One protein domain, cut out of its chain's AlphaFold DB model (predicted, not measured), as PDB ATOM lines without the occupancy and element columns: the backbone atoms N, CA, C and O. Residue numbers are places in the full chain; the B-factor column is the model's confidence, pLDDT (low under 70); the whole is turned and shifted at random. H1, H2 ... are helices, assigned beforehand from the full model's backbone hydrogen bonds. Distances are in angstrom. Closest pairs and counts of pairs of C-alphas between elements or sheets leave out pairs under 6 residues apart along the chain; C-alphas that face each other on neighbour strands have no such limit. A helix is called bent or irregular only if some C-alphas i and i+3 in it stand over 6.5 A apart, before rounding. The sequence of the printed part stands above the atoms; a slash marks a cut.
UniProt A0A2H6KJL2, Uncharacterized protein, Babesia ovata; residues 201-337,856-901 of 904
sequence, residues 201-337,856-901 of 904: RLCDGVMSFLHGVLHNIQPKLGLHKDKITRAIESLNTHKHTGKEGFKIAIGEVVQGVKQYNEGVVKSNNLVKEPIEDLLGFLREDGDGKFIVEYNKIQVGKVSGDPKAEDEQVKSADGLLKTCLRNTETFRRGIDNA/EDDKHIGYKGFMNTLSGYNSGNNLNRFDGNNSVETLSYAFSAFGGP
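This is residues 201 to 337 and 856 to 901 of the 904 residues of an uncharacterized protein of Babesia ovata (UniProt A0A2H6KJL2). A long, thin rod is built on the long helix H3: near one end H1 and H2 pack on it as an up-and-down bundle, each helix running against the one before, and H6, H7 and H8 pack on this half too, with H9 on H8 and H1. Toward the other end the hairpin of H4 and H5 carries the rod on past H3, and residues 304 to 309 stick out free. The printed part has 183 residues with nine named helices, H1 to H9 in chain order, and no named strand, an all-helix domain. It is extended, with a radius of gyration of the C-alphas of 27.2 A and spans of 92 by 27 by 22 A.

Find C-alpha 201 at (162.531, 153.577, 212.227); from there H1 runs to residue 220, 29.5 A, irregular, with C-alphas 216 and 219 7.1 A apart. H2, residues 222 to 237, 24.8 A, is irregular too, with C-alphas 223 and 226 7.9 A apart. H3 begins at C-alpha 242 (169.024, 152.242, 207.571) and ends at residue 282, 59.8 A on, with a kink of 39 degrees near residue 272. H4 is residues 289 to 296 and H5 residues 311 to 336, 37.0 A. Then come H6, 856 to 860, H7, 862 to 871, H8, 879 to 882, and H9, 888 to 899, ending at (148.055, 148.746, 201.852).

Start at the hub, H3, which touches seven helices. H2 touches its residues 246 to 264, closest at the C-alphas of Ala 231 and Val 253, 4.6 A, a shallow tilt of 7 degrees, opposite ways. H1 and H2 form a hairpin, closest at C-alphas 218 and 225, 5.4 A. H7 touches H3 at a steep tilt of 55 degrees, C-alphas 868 and 261 being closest, 6.2 A. H8 touches H9, with C-alphas 881 and 894 closest, 5.7 A. Residues 326 to 334 of H5 touch residues 271 to 278 of H3, closest at C-alphas 330 and 274, 5.0 A. H6 and H7 touch only at the corner. In H5, H7 and H9 every O i to N i+4 pair is within hydrogen-bond range; H1 has 14 of 16, H2 6 of 12, H3 35 of 37, H4 3 of 4, and H6 0 of 1 beside 1 of 2 O i to N i+3 pairs, while H8 is too short for an O i to N i+4 pair.

The C-alphas of Arg 201 and Pro 306 are the two farthest apart, 92.6 A. Look for the cut after residue 337: residues 338 to 855 are not printed, and C-alphas 337 and 856 are 15.3 A apart. The link from H4 to H5 is long, 14 residues. Mean pLDDT of the printed part is 85.1; it is under 70 at residues 284 to 288, 872 to 892, 894 and 896 to 901.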
ATOM      1  N   ARG A 201     163.605 154.275 211.490       78.94
ATOM      2  CA  ARG A 201     162.531 153.577 212.227       78.94
ATOM      3  C   ARG A 201     161.402 153.132 211.309       78.94
ATOM      4  O   ARG A 201     160.895 152.024 211.468       78.94
ATOM      5  N   LEU A 202     160.998 153.984 210.364       79.44
ATOM      6  CA  LEU A 202     159.963 153.645 209.392       79.44
ATOM      7  C   LEU A 202     160.447 152.551 208.427       79.44
ATOM      8  O   LEU A 202     159.707 151.599 208.196       79.44
ATOM      9  N   CYS A 203     161.686 152.625 207.933       82.88
ATOM     10  CA  CYS A 203     162.316 151.572 207.128       82.88
ATOM     11  C   CYS A 203     162.340 150.226 207.871       82.88
ATOM     12  O   CYS A 203     161.887 149.218 207.325       82.88
ATOM     13  N   ASP A 204     162.796 150.205 209.126       81.12
ATOM     14  CA  ASP A 204     162.813 149.004 209.972       81.12
ATOM     15  C   ASP A 204     161.400 148.480 210.260       81.12
ATOM     16  O   ASP A 204     161.182 147.263 210.293       81.12
ATOM     17  N   GLY A 205     160.428 149.379 210.437       81.19
ATOM     18  CA  GLY A 205     159.014 149.052 210.603       81.19
ATOM     19  C   GLY A 205     158.429 148.368 209.368       81.19
ATOM     20  O   GLY A 205     157.843 147.291 209.483       81.19
ATOM     21  N   VAL A 206     158.649 148.937 208.179       82.75
ATOM     22  CA  VAL A 206     158.200 148.370 206.896       82.75
ATOM     23  C   VAL A 206     158.894 147.034 206.609       82.75
ATOM     24  O   VAL A 206     158.218 146.068 206.257       82.75
ATOM     25  N   MET A 207     160.212 146.924 206.817       85.94
ATOM     26  CA  MET A 207     160.936 145.656 206.639       85.94
ATOM     27  C   MET A 207     160.465 144.582 207.620       85.94
ATOM     28  O   MET A 207     160.260 143.438 207.224       85.94
ATOM     29  N   SER A 208     160.238 144.940 208.887       83.94
ATOM     30  CA  SER A 208     159.710 144.010 209.894       83.94
ATOM     31  C   SER A 208     158.301 143.537 209.552       83.94
ATOM     32  O   SER A 208     157.995 142.358 209.731       83.94
ATOM     33  N   PHE A 209     157.459 144.437 209.038       86.94
ATOM     34  CA  PHE A 209     156.122 144.109 208.561       86.94
ATOM     35  C   PHE A 209     156.181 143.126 207.384       86.94
ATOM     36  O   PHE A 209     155.605 142.041 207.464       86.94
ATOM     37  N   LEU A 210     156.928 143.459 206.327       86.94
ATOM     38  CA  LEU A 210     157.076 142.600 205.147       86.94
ATOM     39  C   LEU A 210     157.699 141.250 205.505       86.94
ATOM     40  O   LEU A 210     157.242 140.223 205.008       86.94
ATOM     41  N   HIS A 211     158.683 141.231 206.407       91.00
ATOM     42  CA  HIS A 211     159.271 139.996 206.918       91.00
ATOM     43  C   HIS A 211     158.209 139.142 207.609       91.00
ATOM     44  O   HIS A 211     158.069 137.967 207.287       91.00
ATOM     45  N   GLY A 212     157.429 139.726 208.526       88.06
ATOM     46  CA  GLY A 212     156.357 139.022 209.230       88.06
ATOM     47  C   GLY A 212     155.315 138.431 208.279       88.06
ATOM     48  O   GLY A 212     154.953 137.263 208.419       88.06
ATOM     49  N   VAL A 213     154.883 139.205 207.281       88.94
ATOM     50  CA  VAL A 213     153.921 138.762 206.262       88.94
ATOM     51  C   VAL A 213     154.497 137.630 205.412       88.94
ATOM     52  O   VAL A 213     153.908 136.550 205.364       88.94
ATOM     53  N   LEU A 214     155.652 137.841 204.772       90.94
ATOM     54  CA  LEU A 214     156.253 136.868 203.853       90.94
ATOM     55  C   LEU A 214     156.661 135.578 204.570       90.94
ATOM     56  O   LEU A 214     156.386 134.490 204.067       90.94
ATOM     57  N   HIS A 215     157.243 135.682 205.766       92.12
ATOM     58  CA  HIS A 215     157.604 134.523 206.580       92.12
ATOM     59  C   HIS A 215     156.373 133.704 206.993       92.12
ATOM     60  O   HIS A 215     156.412 132.476 206.950       92.12
ATOM     61  N   ASN A 216     155.253 134.353 207.341       90.31
ATOM     62  CA  ASN A 216     154.029 133.643 207.721       90.31
ATOM     63  C   ASN A 216     153.380 132.896 206.548       90.31
ATOM     64  O   ASN A 216     152.859 131.793 206.728       90.31
ATOM     65  N   ILE A 217     153.369 133.505 205.360       90.88
ATOM     66  CA  ILE A 217     152.705 132.916 204.193       90.88
ATOM     67  C   ILE A 217     153.581 131.898 203.468       90.88
ATOM     68  O   ILE A 217     153.022 131.016 202.826       90.88
ATOM     69  N   GLN A 218     154.914 131.966 203.586       92.44
ATOM     70  CA  GLN A 218     155.849 131.099 202.857       92.44
ATOM     71  C   GLN A 218     155.470 129.608 202.898       92.44
ATOM     72  O   GLN A 218     155.375 129.007 201.827       92.44
ATOM     73  N   PRO A 219     155.161 128.983 204.053       92.56
ATOM     74  CA  PRO A 219     154.801 127.563 204.086       92.56
ATOM     75  C   PRO A 219     153.510 127.224 203.319       92.56
ATOM     76  O   PRO A 219     153.269 126.059 203.024       92.56
ATOM     77  N   LYS A 220     152.686 128.232 203.002       91.56
ATOM     78  CA  LYS A 220     151.365 128.129 202.363       91.56
ATOM     79  C   LYS A 220     151.384 128.487 200.870       91.56
ATOM     80  O   LYS A 220     150.337 128.470 200.233       91.56
ATOM     81  N   LEU A 221     152.554 128.825 200.318       90.38
ATOM     82  CA  LEU A 221     152.722 129.242 198.920       90.38
ATOM     83  C   LEU A 221     152.887 128.082 197.927       90.38
ATOM     84  O   LEU A 221     153.069 128.334 196.735       90.38
ATOM     85  N   GLY A 222     152.825 126.837 198.402       91.25
ATOM     86  CA  GLY A 222     152.880 125.656 197.546       91.25
ATOM     87  C   GLY A 222     154.257 125.427 196.913       91.25
ATOM     88  O   GLY A 222     155.291 125.656 197.552       91.25
ATOM     89  N   LEU A 223     154.268 124.964 195.663       92.75
ATOM     90  CA  LEU A 223     155.442 124.471 194.927       92.75
ATOM     91  C   LEU A 223     156.559 125.517 194.781       92.75
ATOM     92  O   LEU A 223     157.740 125.183 194.708       92.75
ATOM     93  N   HIS A 224     156.205 126.803 194.764       94.69
ATOM     94  CA  HIS A 224     157.149 127.894 194.508       94.69
ATOM     95  C   HIS A 224     157.572 128.662 195.769       94.69
ATOM     96  O   HIS A 224     158.243 129.690 195.660       94.69
ATOM     97  N   LYS A 225     157.240 128.170 196.970       93.50
ATOM     98  CA  LYS A 225     157.542 128.835 198.252       93.50
ATOM     99  C   LYS A 225     159.012 129.222 198.451       93.50
ATOM    100  O   LYS A 225     159.303 130.248 199.063       93.50
ATOM    101  N   ASP A 226     159.947 128.451 197.902       94.62
ATOM    102  CA  ASP A 226     161.383 128.693 198.092       94.62
ATOM    103  C   ASP A 226     161.889 129.909 197.297       94.62
ATOM    104  O   ASP A 226     162.985 130.414 197.545       94.62
ATOM    105  N   LYS A 227     161.089 130.434 196.355       94.50
ATOM    106  CA  LYS A 227     161.435 131.636 195.577       94.50
ATOM    107  C   LYS A 227     161.476 132.908 196.424       94.50
ATOM    108  O   LYS A 227     162.135 133.863 196.023       94.50
ATOM    109  N   ILE A 228     160.844 132.911 197.600       94.12
ATOM    110  CA  ILE A 228     160.839 134.063 198.515       94.12
ATOM    111  C   ILE A 228     161.794 133.917 199.710       94.12
ATOM    112  O   ILE A 228     161.894 134.839 200.513       94.12
ATOM    113  N   THR A 229     162.540 132.811 199.825       94.38
ATOM    114  CA  THR A 229     163.479 132.586 200.943       94.38
ATOM    115  C   THR A 229     164.535 133.689 201.030       94.38
ATOM    116  O   THR A 229     164.703 134.296 202.085       94.38
ATOM    117  N   ARG A 230     165.166 134.032 199.898       92.44
ATOM    118  CA  ARG A 230     166.166 135.113 199.830       92.44
ATOM    119  C   ARG A 230     165.591 136.478 200.214       92.44
ATOM    120  O   ARG A 230     166.265 137.260 200.875       92.44
ATOM    121  N   ALA A 231     164.330 136.742 199.867       91.94
ATOM    122  CA  ALA A 231     163.645 137.967 200.267       91.94
ATOM    123  C   ALA A 231     163.479 138.053 201.796       91.94
ATOM    124  O   ALA A 231     163.773 139.089 202.389       91.94
ATOM    125  N   ILE A 232     163.060 136.959 202.442       93.00
ATOM    126  CA  ILE A 232     162.894 136.881 203.903       93.00
ATOM    127  C   ILE A 232     164.245 137.048 204.615       93.00
ATOM    128  O   ILE A 232     164.359 137.846 205.546       93.00
ATOM    129  N   GLU A 233     165.285 136.349 204.154       93.44
ATOM    130  CA  GLU A 233     166.642 136.453 204.705       93.44
ATOM    131  C   GLU A 233     167.205 137.874 204.572       93.44
ATOM    132  O   GLU A 233     167.778 138.408 205.527       93.44
ATOM    133  N   SER A 234     166.997 138.512 203.416       92.38
ATOM    134  CA  SER A 234     167.459 139.876 203.155       92.38
ATOM    135  C   SER A 234     166.755 140.898 204.051       92.38
ATOM    136  O   SER A 234     167.421 141.755 204.635       92.38
ATOM    137  N   LEU A 235     165.439 140.763 204.253       89.81
ATOM    138  CA  LEU A 235     164.672 141.607 205.177       89.81
ATOM    139  C   LEU A 235     165.150 141.488 206.631       89.81
ATOM    140  O   LEU A 235     165.182 142.486 207.347       89.81
ATOM    141  N   ASN A 236     165.527 140.287 207.076       88.56
ATOM    142  CA  ASN A 236     166.036 140.081 208.432       88.56
ATOM    143  C   ASN A 236     167.476 140.596 208.601       88.56
ATOM    144  O   ASN A 236     167.806 141.175 209.631       88.56
ATOM    145  N   THR A 237     168.321 140.411 207.584       90.50
ATOM    146  CA  THR A 237     169.746 140.790 207.616       90.50
ATOM    147  C   THR A 237     169.951 142.303 207.643       90.50
ATOM    148  O   THR A 237     170.868 142.788 208.301       90.50
ATOM    149  N   HIS A 238     169.099 143.055 206.945       84.81
ATOM    150  CA  HIS A 238     169.250 144.504 206.778       84.81
ATOM    151  C   HIS A 238     168.419 145.339 207.766       84.81
ATOM    152  O   HIS A 238     168.482 146.571 207.743       84.81
ATOM    153  N   LYS A 239     167.680 144.692 208.672       71.56
ATOM    154  CA  LYS A 239     166.986 145.339 209.789       71.56
ATOM    155  C   LYS A 239     168.043 146.031 210.658       71.56
ATOM    156  O   LYS A 239     168.951 145.352 211.125       71.56
ATOM    157  N   HIS A 240     167.964 147.354 210.825       75.50
ATOM    158  CA  HIS A 240     168.947 148.222 211.516       75.50
ATOM    159  C   HIS A 240     170.121 148.757 210.682       75.50
ATOM    160  O   HIS A 240     171.067 149.315 211.237       75.50
ATOM    161  N   THR A 241     170.082 148.624 209.354       78.75
ATOM    162  CA  THR A 241     171.137 149.165 208.464       78.75
ATOM    163  C   THR A 241     170.718 150.443 207.727       78.75
ATOM    164  O   THR A 241     171.430 150.934 206.849       78.75
ATOM    165  N   GLY A 242     169.563 150.999 208.106       74.38
ATOM    166  CA  GLY A 242     169.024 152.242 207.571       74.38
ATOM    167  C   GLY A 242     168.633 152.154 206.096       74.38
ATOM    168  O   GLY A 242     168.324 151.087 205.556       74.38
ATOM    169  N   LYS A 243     168.634 153.307 205.428       75.88
ATOM    170  CA  LYS A 243     168.152 153.468 204.046       75.88
ATOM    171  C   LYS A 243     168.819 152.551 203.005       75.88
ATOM    172  O   LYS A 243     168.131 152.049 202.117       75.88
ATOM    173  N   GLU A 244     170.133 152.337 203.076       79.88
ATOM    174  CA  GLU A 244     170.838 151.523 202.071       79.88
ATOM    175  C   GLU A 244     170.455 150.042 202.165       79.88
ATOM    176  O   GLU A 244     170.162 149.410 201.148       79.88
ATOM    177  N   GLY A 245     170.350 149.492 203.377       82.38
ATOM    178  CA  GLY A 245     169.875 148.122 203.532       82.38
ATOM    179  C   GLY A 245     168.388 147.956 203.257       82.38
ATOM    180  O   GLY A 245     167.993 146.926 202.715       82.38
ATOM    181  N   PHE A 246     167.572 148.986 203.510       84.69
ATOM    182  CA  PHE A 246     166.178 149.006 203.059       84.69
ATOM    183  C   PHE A 246     166.080 148.818 201.540       84.69
ATOM    184  O   PHE A 246     165.339 147.957 201.069       84.69
ATOM    185  N   LYS A 247     166.873 149.565 200.761       84.00
ATOM    186  CA  LYS A 247     166.889 149.453 199.294       84.00
ATOM    187  C   LYS A 247     167.276 148.047 198.822       84.00
ATOM    188  O   LYS A 247     166.626 147.508 197.927       84.00
ATOM    189  N   ILE A 248     168.301 147.450 199.432       85.81
ATOM    190  CA  ILE A 248     168.749 146.085 199.113       85.81
ATOM    191  C   ILE A 248     167.647 145.066 199.439       85.81
ATOM    192  O   ILE A 248     167.293 144.245 198.592       85.81
ATOM    193  N   ALA A 249     167.065 145.146 200.637       87.94
ATOM    194  CA  ALA A 249     166.045 144.207 201.088       87.94
ATOM    195  C   ALA A 249     164.770 144.268 200.240       87.94
ATOM    196  O   ALA A 249     164.243 143.232 199.836       87.94
ATOM    197  N   ILE A 250     164.297 145.470 199.908       86.62
ATOM    198  CA  ILE A 250     163.131 145.651 199.038       86.62
ATOM    199  C   ILE A 250     163.400 145.148 197.614       86.62
ATOM    200  O   ILE A 250     162.516 144.525 197.025       86.62
ATOM    201  N   GLY A 251     164.605 145.355 197.072       85.31
ATOM    202  CA  GLY A 251     164.991 144.809 195.767       85.31
ATOM    203  C   GLY A 251     164.868 143.281 195.710       85.31
ATOM    204  O   GLY A 251     164.265 142.739 194.780       85.31
ATOM    205  N   GLU A 252     165.348 142.589 196.747       89.88
ATOM    206  CA  GLU A 252     165.208 141.130 196.883       89.88
ATOM    207  C   GLU A 252     163.742 140.695 197.046       89.88
ATOM    208  O   GLU A 252     163.332 139.679 196.482       89.88
ATOM    209  N   VAL A 253     162.913 141.470 197.759       88.69
ATOM    210  CA  VAL A 253     161.467 141.210 197.881       88.69
ATOM    211  C   VAL A 253     160.763 141.309 196.531       88.69
ATOM    212  O   VAL A 253     160.033 140.388 196.160       88.69
ATOM    213  N   VAL A 254     161.003 142.381 195.771       86.06
ATOM    214  CA  VAL A 254     160.448 142.554 194.416       86.06
ATOM    215  C   VAL A 254     160.837 141.371 193.530       86.06
ATOM    216  O   VAL A 254     159.979 140.774 192.876       86.06
ATOM    217  N   GLN A 255     162.117 140.994 193.536       87.31
ATOM    218  CA  GLN A 255     162.614 139.885 192.728       87.31
ATOM    219  C   GLN A 255     162.015 138.538 193.152       87.31
ATOM    220  O   GLN A 255     161.570 137.779 192.290       87.31
ATOM    221  N   GLY A 256     161.973 138.237 194.450       91.69
ATOM    222  CA  GLY A 256     161.438 136.977 194.971       91.69
ATOM    223  C   GLY A 256     159.949 136.802 194.673       91.69
ATOM    224  O   GLY A 256     159.530 135.747 194.196       91.69
ATOM    225  N   VAL A 257     159.148 137.856 194.871       90.31
ATOM    226  CA  VAL A 257     157.707 137.857 194.561       90.31
ATOM    227  C   VAL A 257     157.470 137.698 193.056       90.31
ATOM    228  O   VAL A 257     156.607 136.921 192.647       90.31
ATOM    229  N   LYS A 258     158.266 138.369 192.213       89.44
ATOM    230  CA  LYS A 258     158.207 138.195 190.754       89.44
ATOM    231  C   LYS A 258     158.519 136.752 190.344       89.44
ATOM    232  O   LYS A 258     157.746 136.154 189.603       89.44
ATOM    233  N   GLN A 259     159.611 136.179 190.854       92.75
ATOM    234  CA  GLN A 259     160.010 134.796 190.561       92.75
ATOM    235  C   GLN A 259     158.971 133.772 191.035       92.75
ATOM    236  O   GLN A 259     158.774 132.755 190.373       92.75
ATOM    237  N   TYR A 260     158.304 134.041 192.160       95.06
ATOM    238  CA  TYR A 260     157.176 133.242 192.635       95.06
ATOM    239  C   TYR A 260     156.011 133.264 191.636       95.06
ATOM    240  O   TYR A 260     155.595 132.205 191.167       95.06
ATOM    241  N   ASN A 261     155.531 134.455 191.257       92.69
ATOM    242  CA  ASN A 261     154.392 134.606 190.344       92.69
ATOM    243  C   ASN A 261     154.683 134.020 188.950       92.69
ATOM    244  O   ASN A 261     153.828 133.353 188.373       92.69
ATOM    245  N   GLU A 262     155.899 134.203 188.423       94.12
ATOM    246  CA  GLU A 262     156.338 133.557 187.175       94.12
ATOM    247  C   GLU A 262     156.344 132.025 187.281       94.12
ATOM    248  O   GLU A 262     156.044 131.342 186.302       94.12
ATOM    249  N   GLY A 263     156.685 131.482 188.453       95.31
ATOM    250  CA  GLY A 263     156.583 130.052 188.745       95.31
ATOM    251  C   GLY A 263     155.139 129.561 188.676       95.31
ATOM    252  O   GLY A 263     154.867 128.624 187.932       95.31
ATOM    253  N   VAL A 264     154.221 130.247 189.368       94.88
ATOM    254  CA  VAL A 264     152.785 129.911 189.385       94.88
ATOM    255  C   VAL A 264     152.200 129.920 187.973       94.88
ATOM    256  O   VAL A 264     151.541 128.967 187.583       94.88
ATOM    257  N   VAL A 265     152.495 130.946 187.164       94.88
ATOM    258  CA  VAL A 265     152.029 131.004 185.766       94.88
ATOM    259  C   VAL A 265     152.547 129.814 184.954       94.88
ATOM    260  O   VAL A 265     151.779 129.191 184.229       94.88
ATOM    261  N   LYS A 266     153.831 129.459 185.094       96.00
ATOM    262  CA  LYS A 266     154.403 128.292 184.403       96.00
ATOM    263  C   LYS A 266     153.744 126.984 184.846       96.00
ATOM    264  O   LYS A 266     153.421 126.169 183.994       96.00
ATOM    265  N   SER A 267     153.533 126.799 186.148       95.50
ATOM    266  CA  SER A 267     152.865 125.621 186.718       95.50
ATOM    267  C   SER A 267     151.428 125.479 186.206       95.50
ATOM    268  O   SER A 267     151.051 124.419 185.705       95.50
ATOM    269  N   ASN A 268     150.656 126.569 186.218       96.75
ATOM    270  CA  ASN A 268     149.285 126.587 185.709       96.75
ATOM    271  C   ASN A 268     149.240 126.271 184.206       96.75
ATOM    272  O   ASN A 268     148.397 125.484 183.774       96.75
ATOM    273  N   ASN A 269     150.182 126.804 183.418       96.88
ATOM    274  CA  ASN A 269     150.283 126.497 181.990       96.88
ATOM    275  C   ASN A 269     150.571 125.013 181.725       96.88
ATOM    276  O   ASN A 269     149.948 124.444 180.838       96.88
ATOM    277  N   LEU A 270     151.412 124.351 182.529       97.50
ATOM    278  CA  LEU A 270     151.678 122.910 182.382       97.50
ATOM    279  C   LEU A 270     150.425 122.037 182.579       97.50
ATOM    280  O   LEU A 270     150.363 120.938 182.033       97.50
ATOM    281  N   VAL A 271     149.436 122.500 183.353       97.75
ATOM    282  CA  VAL A 271     148.138 121.815 183.505       97.75
ATOM    283  C   VAL A 271     147.167 122.209 182.388       97.75
ATOM    284  O   VAL A 271     146.400 121.376 181.906       97.75
ATOM    285  N   LYS A 272     147.190 123.480 181.978       96.75
ATOM    286  CA  LYS A 272     146.287 124.056 180.977       96.75
ATOM    287  C   LYS A 272     146.591 123.578 179.554       96.75
ATOM    288  O   LYS A 272     145.653 123.264 178.832       96.75
ATOM    289  N   GLU A 273     147.863 123.456 179.177       96.25
ATOM    290  CA  GLU A 273     148.298 123.057 177.829       96.25
ATOM    291  C   GLU A 273     147.710 121.699 177.385       96.25
ATOM    292  O   GLU A 273     147.048 121.672 176.348       96.25
ATOM    293  N   PRO A 274     147.806 120.592 178.161       97.31
ATOM    294  CA  PRO A 274     147.170 119.326 177.781       97.31
ATOM    295  C   PRO A 274     145.650 119.424 177.575       97.31
ATOM    296  O   PRO A 274     145.098 118.738 176.715       97.31
ATOM    297  N   ILE A 275     144.968 120.260 178.372       97.06
ATOM    298  CA  ILE A 275     143.519 120.492 178.266       97.06
ATOM    299  C   ILE A 275     143.206 121.260 176.978       97.06
ATOM    300  O   ILE A 275     142.309 120.874 176.229       97.06
ATOM    301  N   GLU A 276     143.943 122.338 176.715       94.62
ATOM    302  CA  GLU A 276     143.766 123.173 175.526       94.62
ATOM    303  C   GLU A 276     144.104 122.425 174.236       94.62
ATOM    304  O   GLU A 276     143.413 122.628 173.242       94.62
ATOM    305  N   ASP A 277     145.085 121.522 174.253       93.62
ATOM    306  CA  ASP A 277     145.432 120.674 173.109       93.62
ATOM    307  C   ASP A 277     144.289 119.719 172.733       93.62
ATOM    308  O   ASP A 277     143.931 119.598 171.556       93.62
ATOM    309  N   LEU A 278     143.684 119.047 173.723       95.12
ATOM    310  CA  LEU A 278     142.553 118.146 173.478       95.12
ATOM    311  C   LEU A 278     141.298 118.921 173.053       95.12
ATOM    312  O   LEU A 278     140.632 118.515 172.103       95.12
ATOM    313  N   LEU A 279     141.013 120.063 173.684       92.75
ATOM    314  CA  LEU A 279     139.931 120.956 173.251       92.75
ATOM    315  C   LEU A 279     140.173 121.496 171.837       92.75
ATOM    316  O   LEU A 279     139.258 121.525 171.022       92.75
ATOM    317  N   GLY A 280     141.405 121.887 171.513       91.19
ATOM    318  CA  GLY A 280     141.782 122.393 170.193       91.19
ATOM    319  C   GLY A 280     141.610 121.357 169.082       91.19
ATOM    320  O   GLY A 280     141.324 121.718 167.943       91.19
ATOM    321  N   PHE A 281     141.723 120.064 169.399       92.19
ATOM    322  CA  PHE A 281     141.371 118.995 168.465       92.19
ATOM    323  C   PHE A 281     139.864 118.953 168.146       92.19
ATOM    324  O   PHE A 281     139.522 118.649 166.999       92.19
ATOM    325  N   LEU A 282     139.002 119.251 169.127       89.69
ATOM    326  CA  LEU A 282     137.538 119.134 169.040       89.69
ATOM    327  C   LEU A 282     136.835 120.391 168.492       89.69
ATOM    328  O   LEU A 282     135.841 120.250 167.788       89.69
ATOM    329  N   ARG A 283     137.407 121.580 168.731       80.69
ATOM    330  CA  ARG A 283     136.869 122.907 168.372       80.69
ATOM    331  C   ARG A 283     136.188 123.010 166.992       80.69
ATOM    332  O   ARG A 283     136.737 122.603 165.969       80.69
ATOM    333  N   GLU A 284     135.014 123.644 166.969       62.84
ATOM    334  CA  GLU A 284     134.151 123.801 165.785       62.84
ATOM    335  C   GLU A 284     134.557 124.936 164.825       62.84
ATOM    336  O   GLU A 284     134.089 124.978 163.684       62.84
ATOM    337  N   ASP A 285     135.420 125.864 165.245       56.97
ATOM    338  CA  ASP A 285     135.847 127.046 164.491       56.97
ATOM    339  C   ASP A 285     136.826 126.704 163.352       56.97
ATOM    340  O   ASP A 285     137.981 127.106 163.352       56.97
ATOM    341  N   GLY A 286     136.344 125.951 162.355       48.09
ATOM    342  CA  GLY A 286     136.912 125.799 161.003       48.09
ATOM    343  C   GLY A 286     138.227 125.020 160.868       48.09
ATOM    344  O   GLY A 286     138.454 124.407 159.824       48.09
ATOM    345  N   ASP A 287     139.040 124.981 161.925       52.66
ATOM    346  CA  ASP A 287     140.407 124.446 161.939       52.66
ATOM    347  C   ASP A 287     140.555 123.186 162.822       52.66
ATOM    348  O   ASP A 287     141.598 122.520 162.800       52.66
ATOM    349  N   GLY A 288     139.518 122.828 163.591       66.81
ATOM    350  CA  GLY A 288     139.502 121.633 164.433       66.81
ATOM    351  C   GLY A 288     139.566 120.353 163.605       66.81
ATOM    352  O   GLY A 288     138.728 120.081 162.741       66.81
ATOM    353  N   LYS A 289     140.577 119.519 163.867       84.62
ATOM    354  CA  LYS A 289     140.786 118.280 163.101       84.62
ATOM    355  C   LYS A 289     139.640 117.284 163.287       84.62
ATOM    356  O   LYS A 289     139.390 116.509 162.368       84.62
ATOM    357  N   PHE A 290     138.942 117.297 164.428       92.44
ATOM    358  CA  PHE A 290     137.816 116.397 164.673       92.44
ATOM    359  C   PHE A 290     136.678 116.632 163.680       92.44
ATOM    360  O   PHE A 290     136.350 115.718 162.927       92.44
ATOM    361  N   ILE A 291     136.116 117.846 163.621       89.56
ATOM    362  CA  ILE A 291     134.936 118.133 162.789       89.56
ATOM    363  C   ILE A 291     135.228 117.941 161.293       89.56
ATOM    364  O   ILE A 291     134.380 117.455 160.540       89.56
ATOM    365  N   VAL A 292     136.458 118.241 160.860       88.69
ATOM    366  CA  VAL A 292     136.916 118.016 159.481       88.69
ATOM    367  C   VAL A 292     136.915 116.530 159.129       88.69
ATOM    368  O   VAL A 292     136.375 116.158 158.087       88.69
ATOM    369  N   GLU A 293     137.502 115.670 159.964       92.06
ATOM    370  CA  GLU A 293     137.503 114.220 159.726       92.06
ATOM    371  C   GLU A 293     136.109 113.608 159.931       92.06
ATOM    372  O   GLU A 293     135.702 112.737 159.164       92.06
ATOM    373  N   TYR A 294     135.336 114.105 160.899       93.25
ATOM    374  CA  TYR A 294     133.977 113.648 161.188       93.25
ATOM    375  C   TYR A 294     133.055 113.861 159.984       93.25
ATOM    376  O   TYR A 294     132.356 112.943 159.559       93.25
ATOM    377  N   ASN A 295     133.123 115.033 159.347       91.38
ATOM    378  CA  ASN A 295     132.325 115.362 158.162       91.38
ATOM    379  C   ASN A 295     132.720 114.570 156.899       91.38
ATOM    380  O   ASN A 295     131.948 114.506 155.932       91.38
ATOM    381  N   LYS A 296     133.902 113.934 156.880       92.50
ATOM    382  CA  LYS A 296     134.271 112.986 155.814       92.50
ATOM    383  C   LYS A 296     133.525 111.660 155.940       92.50
ATOM    384  O   LYS A 296     133.385 110.971 154.930       92.50
ATOM    385  N   ILE A 297     133.023 111.324 157.131       95.25
ATOM    386  CA  ILE A 297     132.243 110.113 157.387       95.25
ATOM    387  C   ILE A 297     130.817 110.317 156.860       95.25
ATOM    388  O   ILE A 297     129.979 111.001 157.440       95.25
ATOM    389  N   GLN A 298     130.531 109.701 155.719       93.50
ATOM    390  CA  GLN A 298     129.282 109.821 154.978       93.50
ATOM    391  C   GLN A 298     128.609 108.452 154.860       93.50
ATOM    392  O   GLN A 298     128.826 107.709 153.899       93.50
ATOM    393  N   VAL A 299     127.701 108.147 155.795       88.62
ATOM    394  CA  VAL A 299     126.932 106.881 155.852       88.62
ATOM    395  C   VAL A 299     126.249 106.548 154.514       88.62
ATOM    396  O   VAL A 299     126.152 105.386 154.114       88.62
ATOM    397  N   GLY A 300     125.804 107.563 153.767       86.88
ATOM    398  CA  GLY A 300     125.194 107.392 152.444       86.88
ATOM    399  C   GLY A 300     126.121 106.775 151.384       86.88
ATOM    400  O   GLY A 300     125.626 106.091 150.484       86.88
ATOM    401  N   LYS A 301     127.442 106.965 151.509       92.44
ATOM    402  CA  LYS A 301     128.472 106.521 150.553       92.44
ATOM    403  C   LYS A 301     129.099 105.163 150.874       92.44
ATOM    404  O   LYS A 301     129.954 104.714 150.119       92.44
ATOM    405  N   VAL A 302     128.664 104.501 151.945       93.50
ATOM    406  CA  VAL A 302     129.156 103.168 152.318       93.50
ATOM    407  C   VAL A 302     128.964 102.170 151.171       93.50
ATOM    408  O   VAL A 302     127.862 102.013 150.626       93.50
ATOM    409  N   SER A 303     130.043 101.470 150.840       90.56
ATOM    410  CA  SER A 303     130.131 100.381 149.881       90.56
ATOM    411  C   SER A 303     129.932  99.029 150.557       90.56
ATOM    412  O   SER A 303     130.460  98.730 151.629       90.56
ATOM    413  N   GLY A 304     129.189  98.166 149.873       86.06
ATOM    414  CA  GLY A 304     129.039  96.770 150.255       86.06
ATOM    415  C   GLY A 304     130.039  95.829 149.603       86.06
ATOM    416  O   GLY A 304     129.897  94.628 149.783       86.06
ATOM    417  N   ASP A 305     130.994  96.328 148.810       86.75
ATOM    418  CA  ASP A 305     131.874  95.457 148.026       86.75
ATOM    419  C   ASP A 305     132.609  94.450 148.939       86.75
ATOM    420  O   ASP A 305     133.378  94.871 149.811       86.75
ATOM    421  N   PRO A 306     132.387  93.131 148.769       79.81
ATOM    422  CA  PRO A 306     133.044  92.103 149.574       79.81
ATOM    423  C   PRO A 306     134.555  92.000 149.329       79.81
ATOM    424  O   PRO A 306     135.238  91.342 150.110       79.81
ATOM    425  N   LYS A 307     135.080  92.580 148.242       79.50
ATOM    426  CA  LYS A 307     136.493  92.462 147.840       79.50
ATOM    427  C   LYS A 307     137.350  93.664 148.214       79.50
ATOM    428  O   LYS A 307     138.568  93.588 148.078       79.50
ATOM    429  N   ALA A 308     136.732  94.755 148.651       83.44
ATOM    430  CA  ALA A 308     137.420  95.983 149.004       83.44
ATOM    431  C   ALA A 308     137.113  96.371 150.451       83.44
ATOM    432  O   ALA A 308     135.999  96.167 150.949       83.44
ATOM    433  N   GLU A 309     138.106  96.957 151.117       84.25
ATOM    434  CA  GLU A 309     137.846  97.724 152.330       84.25
ATOM    435  C   GLU A 309     137.024  98.963 151.981       84.25
ATOM    436  O   GLU A 309     137.234  99.603 150.949       84.25
ATOM    437  N   ASP A 310     136.082  99.300 152.854       92.81
ATOM    438  CA  ASP A 310     135.232 100.463 152.671       92.81
ATOM    439  C   ASP A 310     135.913 101.734 153.203       92.81
ATOM    440  O   ASP A 310     136.374 101.781 154.343       92.81
ATOM    441  N   GLU A 311     135.959 102.788 152.386       93.69
ATOM    442  CA  GLU A 311     136.607 104.055 152.753       93.69
ATOM    443  C   GLU A 311     135.891 104.788 153.901       93.69
ATOM    444  O   GLU A 311     136.529 105.526 154.652       93.69
ATOM    445  N   GLN A 312     134.580 104.583 154.080       96.00
ATOM    446  CA  GLN A 312     133.839 105.190 155.191       96.00
ATOM    447  C   GLN A 312     134.125 104.458 156.504       96.00
ATOM    448  O   GLN A 312     134.312 105.114 157.525       96.00
ATOM    449  N   VAL A 313     134.244 103.126 156.463       95.44
ATOM    450  CA  VAL A 313     134.754 102.317 157.585       95.44
ATOM    451  C   VAL A 313     136.160 102.782 157.972       95.44
ATOM    452  O   VAL A 313     136.375 103.137 159.125       95.44
ATOM    453  N   LYS A 314     137.087 102.911 157.011       95.50
ATOM    454  CA  LYS A 314     138.446 103.424 157.278       95.50
ATOM    455  C   LYS A 314     138.452 104.819 157.897       95.50
ATOM    456  O   LYS A 314     139.242 105.079 158.798       95.50
ATOM    457  N   SER A 315     137.608 105.719 157.391       95.69
ATOM    458  CA  SER A 315     137.518 107.093 157.900       95.69
ATOM    459  C   SER A 315     137.018 107.110 159.347       95.69
ATOM    460  O   SER A 315     137.614 107.774 160.192       95.69
ATOM    461  N   ALA A 316     135.981 106.322 159.648       96.19
ATOM    462  CA  ALA A 316     135.456 106.162 161.002       96.19
ATOM    463  C   ALA A 316     136.510 105.572 161.956       96.19
ATOM    464  O   ALA A 316     136.766 106.144 163.015       96.19
ATOM    465  N   ASP A 317     137.191 104.499 161.545       96.31
ATOM    466  CA  ASP A 317     138.254 103.856 162.330       96.31
ATOM    467  C   ASP A 317     139.457 104.786 162.541       96.31
ATOM    468  O   ASP A 317     140.087 104.787 163.600       96.31
ATOM    469  N   GLY A 318     139.795 105.590 161.531       96.31
ATOM    470  CA  GLY A 318     140.875 106.570 161.591       96.31
ATOM    471  C   GLY A 318     140.593 107.683 162.597       96.31
ATOM    472  O   GLY A 318     141.465 108.024 163.407       96.31
ATOM    473  N   LEU A 319     139.369 108.219 162.594       97.19
ATOM    474  CA  LEU A 319     138.956 109.236 163.559       97.19
ATOM    475  C   LEU A 319     138.860 108.660 164.976       97.19
ATOM    476  O   LEU A 319     139.381 109.272 165.907       97.19
ATOM    477  N   LEU A 320     138.301 107.458 165.132       97.31
ATOM    478  CA  LEU A 320     138.283 106.711 166.394       97.31
ATOM    479  C   LEU A 320     139.685 106.573 166.994       97.31
ATOM    480  O   LEU A 320     139.922 107.005 168.120       97.31
ATOM    481  N   LYS A 321     140.643 106.052 166.219       97.19
ATOM    482  CA  LYS A 321     142.043 105.914 166.656       97.19
ATOM    483  C   LYS A 321     142.662 107.255 167.037       97.19
ATOM    484  O   LYS A 321     143.442 107.329 167.985       97.19
ATOM    485  N   THR A 322     142.321 108.318 166.312       96.06
ATOM    486  CA  THR A 322     142.814 109.668 166.606       96.06
ATOM    487  C   THR A 322     142.260 110.196 167.928       96.06
ATOM    488  O   THR A 322     143.037 110.716 168.725       96.06
ATOM    489  N   CYS A 323     140.964 110.009 168.196       96.81
ATOM    490  CA  CYS A 323     140.331 110.409 169.457       96.81
ATOM    491  C   CYS A 323     140.958 109.682 170.651       96.81
ATOM    492  O   CYS A 323     141.391 110.329 171.605       96.81
ATOM    493  N   LEU A 324     141.101 108.355 170.561       97.19
ATOM    494  CA  LEU A 324     141.735 107.547 171.606       97.19
ATOM    495  C   LEU A 324     143.170 108.032 171.883       97.19
ATOM    496  O   LEU A 324     143.509 108.367 173.015       97.19
ATOM    497  N   ARG A 325     143.990 108.199 170.840       96.44
ATOM    498  CA  ARG A 325     145.385 108.656 170.973       96.44
ATOM    499  C   ARG A 325     145.521 110.069 171.553       96.44
ATOM    500  O   ARG A 325     146.445 110.336 172.325       96.44
ATOM    501  N   ASN A 326     144.648 110.994 171.160       95.50
ATOM    502  CA  ASN A 326     144.671 112.354 171.701       95.50
ATOM    503  C   ASN A 326     144.285 112.351 173.185       95.50
ATOM    504  O   ASN A 326     144.899 113.067 173.971       95.50
ATOM    505  N   THR A 327     143.362 111.475 173.584       96.31
ATOM    506  CA  THR A 327     142.974 111.292 174.989       96.31
ATOM    507  C   THR A 327     144.107 110.703 175.827       96.31
ATOM    508  O   THR A 327     144.403 111.210 176.905       96.31
ATOM    509  N   GLU A 328     144.824 109.700 175.314       96.88
ATOM    510  CA  GLU A 328     146.031 109.168 175.968       96.88
ATOM    511  C   GLU A 328     147.126 110.235 176.119       96.88
ATOM    512  O   GLU A 328     147.857 110.259 177.111       96.88
ATOM    513  N   THR A 329     147.254 111.121 175.126       96.75
ATOM    514  CA  THR A 329     148.221 112.227 175.155       96.75
ATOM    515  C   THR A 329     147.836 113.255 176.218       96.75
ATOM    516  O   THR A 329     148.692 113.630 177.016       96.75
ATOM    517  N   PHE A 330     146.557 113.634 176.283       97.75
ATOM    518  CA  PHE A 330     145.998 114.463 177.352       97.75
ATOM    519  C   PHE A 330     146.273 113.857 178.731       97.75
ATOM    520  O   PHE A 330     146.868 114.519 179.581       97.75
ATOM    521  N   ARG A 331     145.926 112.579 178.928       97.00
ATOM    522  CA  ARG A 331     146.123 111.868 180.197       97.00
ATOM    523  C   ARG A 331     147.582 111.898 180.632       97.00
ATOM    524  O   ARG A 331     147.883 112.309 181.745       97.00
ATOM    525  N   ARG A 332     148.503 111.550 179.726       97.56
ATOM    526  CA  ARG A 332     149.946 111.604 179.996       97.56
ATOM    527  C   ARG A 332     150.410 113.020 180.340       97.56
ATOM    528  O   ARG A 332     151.265 113.182 181.203       97.56
ATOM    529  N   GLY A 333     149.871 114.033 179.661       97.56
ATOM    530  CA  GLY A 333     150.149 115.438 179.950       97.56
ATOM    531  C   GLY A 333     149.761 115.816 181.380       97.56
ATOM    532  O   GLY A 333     150.582 116.377 182.102       97.56
ATOM    533  N   ILE A 334     148.558 115.436 181.815       97.62
ATOM    534  CA  ILE A 334     148.085 115.691 183.181       97.62
ATOM    535  C   ILE A 334     148.856 114.872 184.222       97.62
ATOM    536  O   ILE A 334     149.242 115.427 185.249       97.62
ATOM    537  N   ASP A 335     149.147 113.597 183.953       96.81
ATOM    538  CA  ASP A 335     149.951 112.747 184.841       96.81
ATOM    539  C   ASP A 335     151.357 113.334 185.051       96.81
ATOM    540  O   ASP A 335     151.848 113.412 186.177       96.81
ATOM    541  N   ASN A 336     151.986 113.834 183.982       97.25
ATOM    542  CA  ASN A 336     153.273 114.533 184.063       97.25
ATOM    543  C   ASN A 336     153.180 115.850 184.853       97.25
ATOM    544  O   ASN A 336     154.176 116.298 185.422       97.25
ATOM    545  N   ALA A 337     151.999 116.468 184.897       96.88
ATOM    546  CA  ALA A 337     151.722 117.692 185.637       96.88
ATOM    547  C   ALA A 337     151.081 117.438 187.017       96.88
ATOM    548  O   ALA A 337     150.575 118.382 187.622       96.88
ATOM    549  N   GLU A 856     143.504 129.551 184.942       93.88
ATOM    550  CA  GLU A 856     143.998 130.924 184.799       93.88
ATOM    551  C   GLU A 856     143.685 131.764 186.047       93.88
ATOM    552  O   GLU A 856     144.560 132.450 186.577       93.88
ATOM    553  N   ASP A 857     142.459 131.653 186.559       92.69
ATOM    554  CA  ASP A 857     141.971 132.410 187.713       92.69
ATOM    555  C   ASP A 857     142.657 132.006 189.031       92.69
ATOM    556  O   ASP A 857     142.687 132.799 189.974       92.69
ATOM    557  N   ASP A 858     143.265 130.815 189.108       92.62
ATOM    558  CA  ASP A 858     143.972 130.309 190.297       92.62
ATOM    559  C   ASP A 858     145.064 131.269 190.800       92.62
ATOM    560  O   ASP A 858     145.221 131.483 192.008       92.62
ATOM    561  N   LYS A 859     145.771 131.944 189.885       90.19
ATOM    562  CA  LYS A 859     146.816 132.919 190.248       90.19
ATOM    563  C   LYS A 859     146.259 134.191 190.907       90.19
ATOM    564  O   LYS A 859     147.023 135.001 191.429       90.19
ATOM    565  N   HIS A 860     144.940 134.382 190.885       88.56
ATOM    566  CA  HIS A 860     144.242 135.557 191.406       88.56
ATOM    567  C   HIS A 860     143.491 135.299 192.722       88.56
ATOM    568  O   HIS A 860     142.912 136.232 193.276       88.56
ATOM    569  N   ILE A 861     143.546 134.083 193.275       87.50
ATOM    570  CA  ILE A 861     142.808 133.692 194.487       87.50
ATOM    571  C   ILE A 861     143.725 133.231 195.628       87.50
ATOM    572  O   ILE A 861     144.836 132.743 195.425       87.50
ATOM    573  N   GLY A 862     143.258 133.398 196.870       87.88
ATOM    574  CA  GLY A 862     143.967 132.961 198.078       87.88
ATOM    575  C   GLY A 862     145.374 133.558 198.223       87.88
ATOM    576  O   GLY A 862     145.604 134.730 197.924       87.88
ATOM    577  N   TYR A 863     146.331 132.743 198.683       89.56
ATOM    578  CA  TYR A 863     147.721 133.178 198.868       89.56
ATOM    579  C   TYR A 863     148.424 133.518 197.543       89.56
ATOM    580  O   TYR A 863     149.231 134.445 197.512       89.56
ATOM    581  N   LYS A 864     148.080 132.841 196.438       91.38
ATOM    582  CA  LYS A 864     148.584 133.166 195.093       91.38
ATOM    583  C   LYS A 864     148.093 134.542 194.640       91.38
ATOM    584  O   LYS A 864     148.900 135.388 194.263       91.38
ATOM    585  N   GLY A 865     146.797 134.814 194.803       88.12
ATOM    586  CA  GLY A 865     146.195 136.124 194.537       88.12
ATOM    587  C   GLY A 865     146.799 137.254 195.370       88.12
ATOM    588  O   GLY A 865     147.059 138.339 194.843       88.12
ATOM    589  N   PHE A 866     147.098 136.986 196.646       87.31
ATOM    590  CA  PHE A 866     147.832 137.918 197.501       87.31
ATOM    591  C   PHE A 866     149.210 138.250 196.913       87.31
ATOM    592  O   PHE A 866     149.524 139.424 196.738       87.31
ATOM    593  N   MET A 867     150.008 137.244 196.539       88.12
ATOM    594  CA  MET A 867     151.341 137.444 195.949       88.12
ATOM    595  C   MET A 867     151.294 138.135 194.579       88.12
ATOM    596  O   MET A 867     152.137 138.986 194.269       88.12
ATOM    597  N   ASN A 868     150.283 137.826 193.766       85.88
ATOM    598  CA  ASN A 868     150.040 138.503 192.499       85.88
ATOM    599  C   ASN A 868     149.732 139.993 192.721       85.88
ATOM    600  O   ASN A 868     150.340 140.859 192.088       85.88
ATOM    601  N   THR A 869     148.861 140.301 193.684       81.44
ATOM    602  CA  THR A 869     148.541 141.680 194.076       81.44
ATOM    603  C   THR A 869     149.775 142.381 194.627       81.44
ATOM    604  O   THR A 869     150.103 143.468 194.161       81.44
ATOM    605  N   LEU A 870     150.530 141.741 195.521       80.25
ATOM    606  CA  LEU A 870     151.745 142.277 196.137       80.25
ATOM    607  C   LEU A 870     152.764 142.780 195.095       80.25
ATOM    608  O   LEU A 870     153.362 143.840 195.268       80.25
ATOM    609  N   SER A 871     152.905 142.071 193.971       77.81
ATOM    610  CA  SER A 871     153.802 142.464 192.872       77.81
ATOM    611  C   SER A 871     153.377 143.730 192.112       77.81
ATOM    612  O   SER A 871     154.225 144.414 191.545       77.81
ATOM    613  N   GLY A 872     152.084 144.072 192.113       68.31
ATOM    614  CA  GLY A 872     151.547 145.239 191.403       68.31
ATOM    615  C   GLY A 872     151.038 144.979 189.984       68.31
ATOM    616  O   GLY A 872     150.891 145.935 189.228       68.31
ATOM    617  N   TYR A 873     150.736 143.727 189.618       55.03
ATOM    618  CA  TYR A 873     150.345 143.335 188.252       55.03
ATOM    619  C   TYR A 873     149.135 144.114 187.680       55.03
ATOM    620  O   TYR A 873     149.135 144.444 186.499       55.03
ATOM    621  N   ASN A 874     148.151 144.492 188.510       51.53
ATOM    622  CA  ASN A 874     146.934 145.197 188.059       51.53
ATOM    623  C   ASN A 874     146.991 146.735 188.177       51.53
ATOM    624  O   ASN A 874     146.125 147.418 187.637       51.53
ATOM    625  N   SER A 875     147.968 147.299 188.893       54.56
ATOM    626  CA  SER A 875     148.038 148.744 189.203       54.56
ATOM    627  C   SER A 875     149.347 149.411 188.771       54.56
ATOM    628  O   SER A 875     149.476 150.636 188.866       54.56
ATOM    629  N   GLY A 876     150.346 148.619 188.359       53.47
ATOM    630  CA  GLY A 876     151.716 149.055 188.079       53.47
ATOM    631  C   GLY A 876     152.481 149.565 189.307       53.47
ATOM    632  O   GLY A 876     153.614 150.013 189.171       53.47
ATOM    633  N   ASN A 877     151.875 149.534 190.502       57.25
ATOM    634  CA  ASN A 877     152.235 150.445 191.588       57.25
ATOM    635  C   ASN A 877     152.026 149.843 192.996       57.25
ATOM    636  O   ASN A 877     151.302 150.423 193.804       57.25
ATOM    637  N   ASN A 878     152.671 148.709 193.305       68.56
ATOM    638  CA  ASN A 878     152.732 148.150 194.670       68.56
ATOM    639  C   ASN A 878     154.176 148.117 195.196       68.56
ATOM    640  O   ASN A 878     154.692 149.179 195.529       68.56
ATOM    641  N   LEU A 879     154.865 146.968 195.230       69.12
ATOM    642  CA  LEU A 879     156.247 146.899 195.747       69.12
ATOM    643  C   LEU A 879     157.233 147.849 195.037       69.12
ATOM    644  O   LEU A 879     158.143 148.378 195.668       69.12
ATOM    645  N   ASN A 880     157.009 148.145 193.755       65.38
ATOM    646  CA  ASN A 880     157.835 149.085 192.987       65.38
ATOM    647  C   ASN A 880     157.750 150.541 193.497       65.38
ATOM    648  O   ASN A 880     158.597 151.353 193.146       65.38
ATOM    649  N   ARG A 881     156.765 150.889 194.344       67.31
ATOM    650  CA  ARG A 881     156.665 152.219 194.982       67.31
ATOM    651  C   ARG A 881     157.702 152.454 196.072       67.31
ATOM    652  O   ARG A 881     157.860 153.587 196.517       67.31
ATOM    653  N   PHE A 882     158.360 151.399 196.538       66.88
ATOM    654  CA  PHE A 882     159.429 151.509 197.521       66.88
ATOM    655  C   PHE A 882     160.786 151.848 196.875       66.88
ATOM    656  O   PHE A 882     161.732 152.149 197.602       66.88
ATOM    657  N   ASP A 883     160.881 151.848 195.538       57.09
ATOM    658  CA  ASP A 883     162.091 152.227 194.807       57.09
ATOM    659  C   ASP A 883     162.240 153.763 194.741       57.09
ATOM    660  O   ASP A 883     161.348 154.472 194.280       57.09
ATOM    661  N   GLY A 884     163.366 154.291 195.236       57.47
ATOM    662  CA  GLY A 884     163.710 155.722 195.164       57.47
ATOM    663  C   GLY A 884     163.230 156.639 196.306       57.47
ATOM    664  O   GLY A 884     163.437 157.852 196.221       57.47
ATOM    665  N   ASN A 885     162.637 156.118 197.387       58.81
ATOM    666  CA  ASN A 885     162.110 156.961 198.474       58.81
ATOM    667  C   ASN A 885     163.206 157.480 199.426       58.81
ATOM    668  O   ASN A 885     163.926 156.708 200.057       58.81
ATOM    669  N   ASN A 886     163.304 158.809 199.555       57.31
ATOM    670  CA  ASN A 886     164.358 159.498 200.316       57.31
ATOM    671  C   ASN A 886     163.850 160.256 201.562       57.31
ATOM    672  O   ASN A 886     164.657 160.895 202.231       57.31
ATOM    673  N   SER A 887     162.547 160.220 201.862       61.09
ATOM    674  CA  SER A 887     161.937 160.934 202.995       61.09
ATOM    675  C   SER A 887     160.828 160.120 203.671       61.09
ATOM    676  O   SER A 887     160.245 159.213 203.069       61.09
ATOM    677  N   VAL A 888     160.531 160.470 204.930       61.34
ATOM    678  CA  VAL A 888     159.477 159.843 205.752       61.34
ATOM    679  C   VAL A 888     158.109 159.974 205.086       61.34
ATOM    680  O   VAL A 888     157.360 159.004 205.031       61.34
ATOM    681  N   GLU A 889     157.799 161.145 204.530       64.88
ATOM    682  CA  GLU A 889     156.526 161.429 203.861       64.88
ATOM    683  C   GLU A 889     156.314 160.532 202.636       64.88
ATOM    684  O   GLU A 889     155.263 159.905 202.503       64.88
ATOM    685  N   THR A 890     157.327 160.404 201.773       66.88
ATOM    686  CA  THR A 890     157.215 159.599 200.551       66.88
ATOM    687  C   THR A 890     157.140 158.107 200.871       66.88
ATOM    688  O   THR A 890     156.336 157.395 200.271       66.88
ATOM    689  N   LEU A 891     157.918 157.627 201.850       69.31
ATOM    690  CA  LEU A 891     157.859 156.229 202.284       69.31
ATOM    691  C   LEU A 891     156.535 155.903 202.994       69.31
ATOM    692  O   LEU A 891     155.961 154.842 202.755       69.31
ATOM    693  N   SER A 892     156.019 156.816 203.820       68.38
ATOM    694  CA  SER A 892     154.721 156.675 204.492       68.38
ATOM    695  C   SER A 892     153.568 156.655 203.487       68.38
ATOM    696  O   SER A 892     152.700 155.784 203.561       68.38
ATOM    697  N   TYR A 893     153.599 157.537 202.483       70.44
ATOM    698  CA  TYR A 893     152.642 157.524 201.379       70.44
ATOM    699  C   TYR A 893     152.736 156.232 200.560       70.44
ATOM    700  O   TYR A 893     151.712 155.612 200.286       70.44
ATOM    701  N   ALA A 894     153.947 155.782 200.215       69.12
ATOM    702  CA  ALA A 894     154.156 154.529 199.492       69.12
ATOM    703  C   ALA A 894     153.636 153.315 200.276       69.12
ATOM    704  O   ALA A 894     152.994 152.451 199.687       69.12
ATOM    705  N   PHE A 895     153.850 153.277 201.595       70.75
ATOM    706  CA  PHE A 895     153.353 152.217 202.474       70.75
ATOM    707  C   PHE A 895     151.824 152.245 202.629       70.75
ATOM    708  O   PHE A 895     151.171 151.211 202.501       70.75
ATOM    709  N   SER A 896     151.233 153.426 202.820       69.69
ATOM    710  CA  SER A 896     149.775 153.614 202.854       69.69
ATOM    711  C   SER A 896     149.126 153.184 201.534       69.69
ATOM    712  O   SER A 896     148.176 152.404 201.501       69.69
ATOM    713  N   ALA A 897     149.704 153.613 200.414       65.81
ATOM    714  CA  ALA A 897     149.203 153.301 199.086       65.81
ATOM    715  C   ALA A 897     149.495 151.847 198.656       65.81
ATOM    716  O   ALA A 897     148.840 151.349 197.742       65.81
ATOM    717  N   PHE A 898     150.450 151.166 199.300       66.69
ATOM    718  CA  PHE A 898     150.691 149.722 199.201       66.69
ATOM    719  C   PHE A 898     149.607 148.909 199.930       66.69
ATOM    720  O   PHE A 898     149.180 147.874 199.422       66.69
ATOM    721  N   GLY A 899     149.123 149.392 201.079       62.31
ATOM    722  CA  GLY A 899     148.055 148.746 201.852       62.31
ATOM    723  C   GLY A 899     146.645 148.903 201.268       62.31
ATOM    724  O   GLY A 899     145.747 148.183 201.674       62.31
ATOM    725  N   GLY A 900     146.426 149.818 200.319       63.50
ATOM    726  CA  GLY A 900     145.099 150.062 199.729       63.50
ATOM    727  C   GLY A 900     144.598 148.967 198.766       63.50
ATOM    728  O   GLY A 900     143.460 148.528 198.896       63.50
ATOM    729  N   PRO A 901     145.400 148.514 197.780       58.59
ATOM    730  CA  PRO A 901     144.998 147.459 196.835       58.59
ATOM    731  C   PRO A 901     144.987 146.054 197.447       58.59
ATOM    732  O   PRO A 901     144.274 145.168 196.980       58.59
TER     733      PRO A 901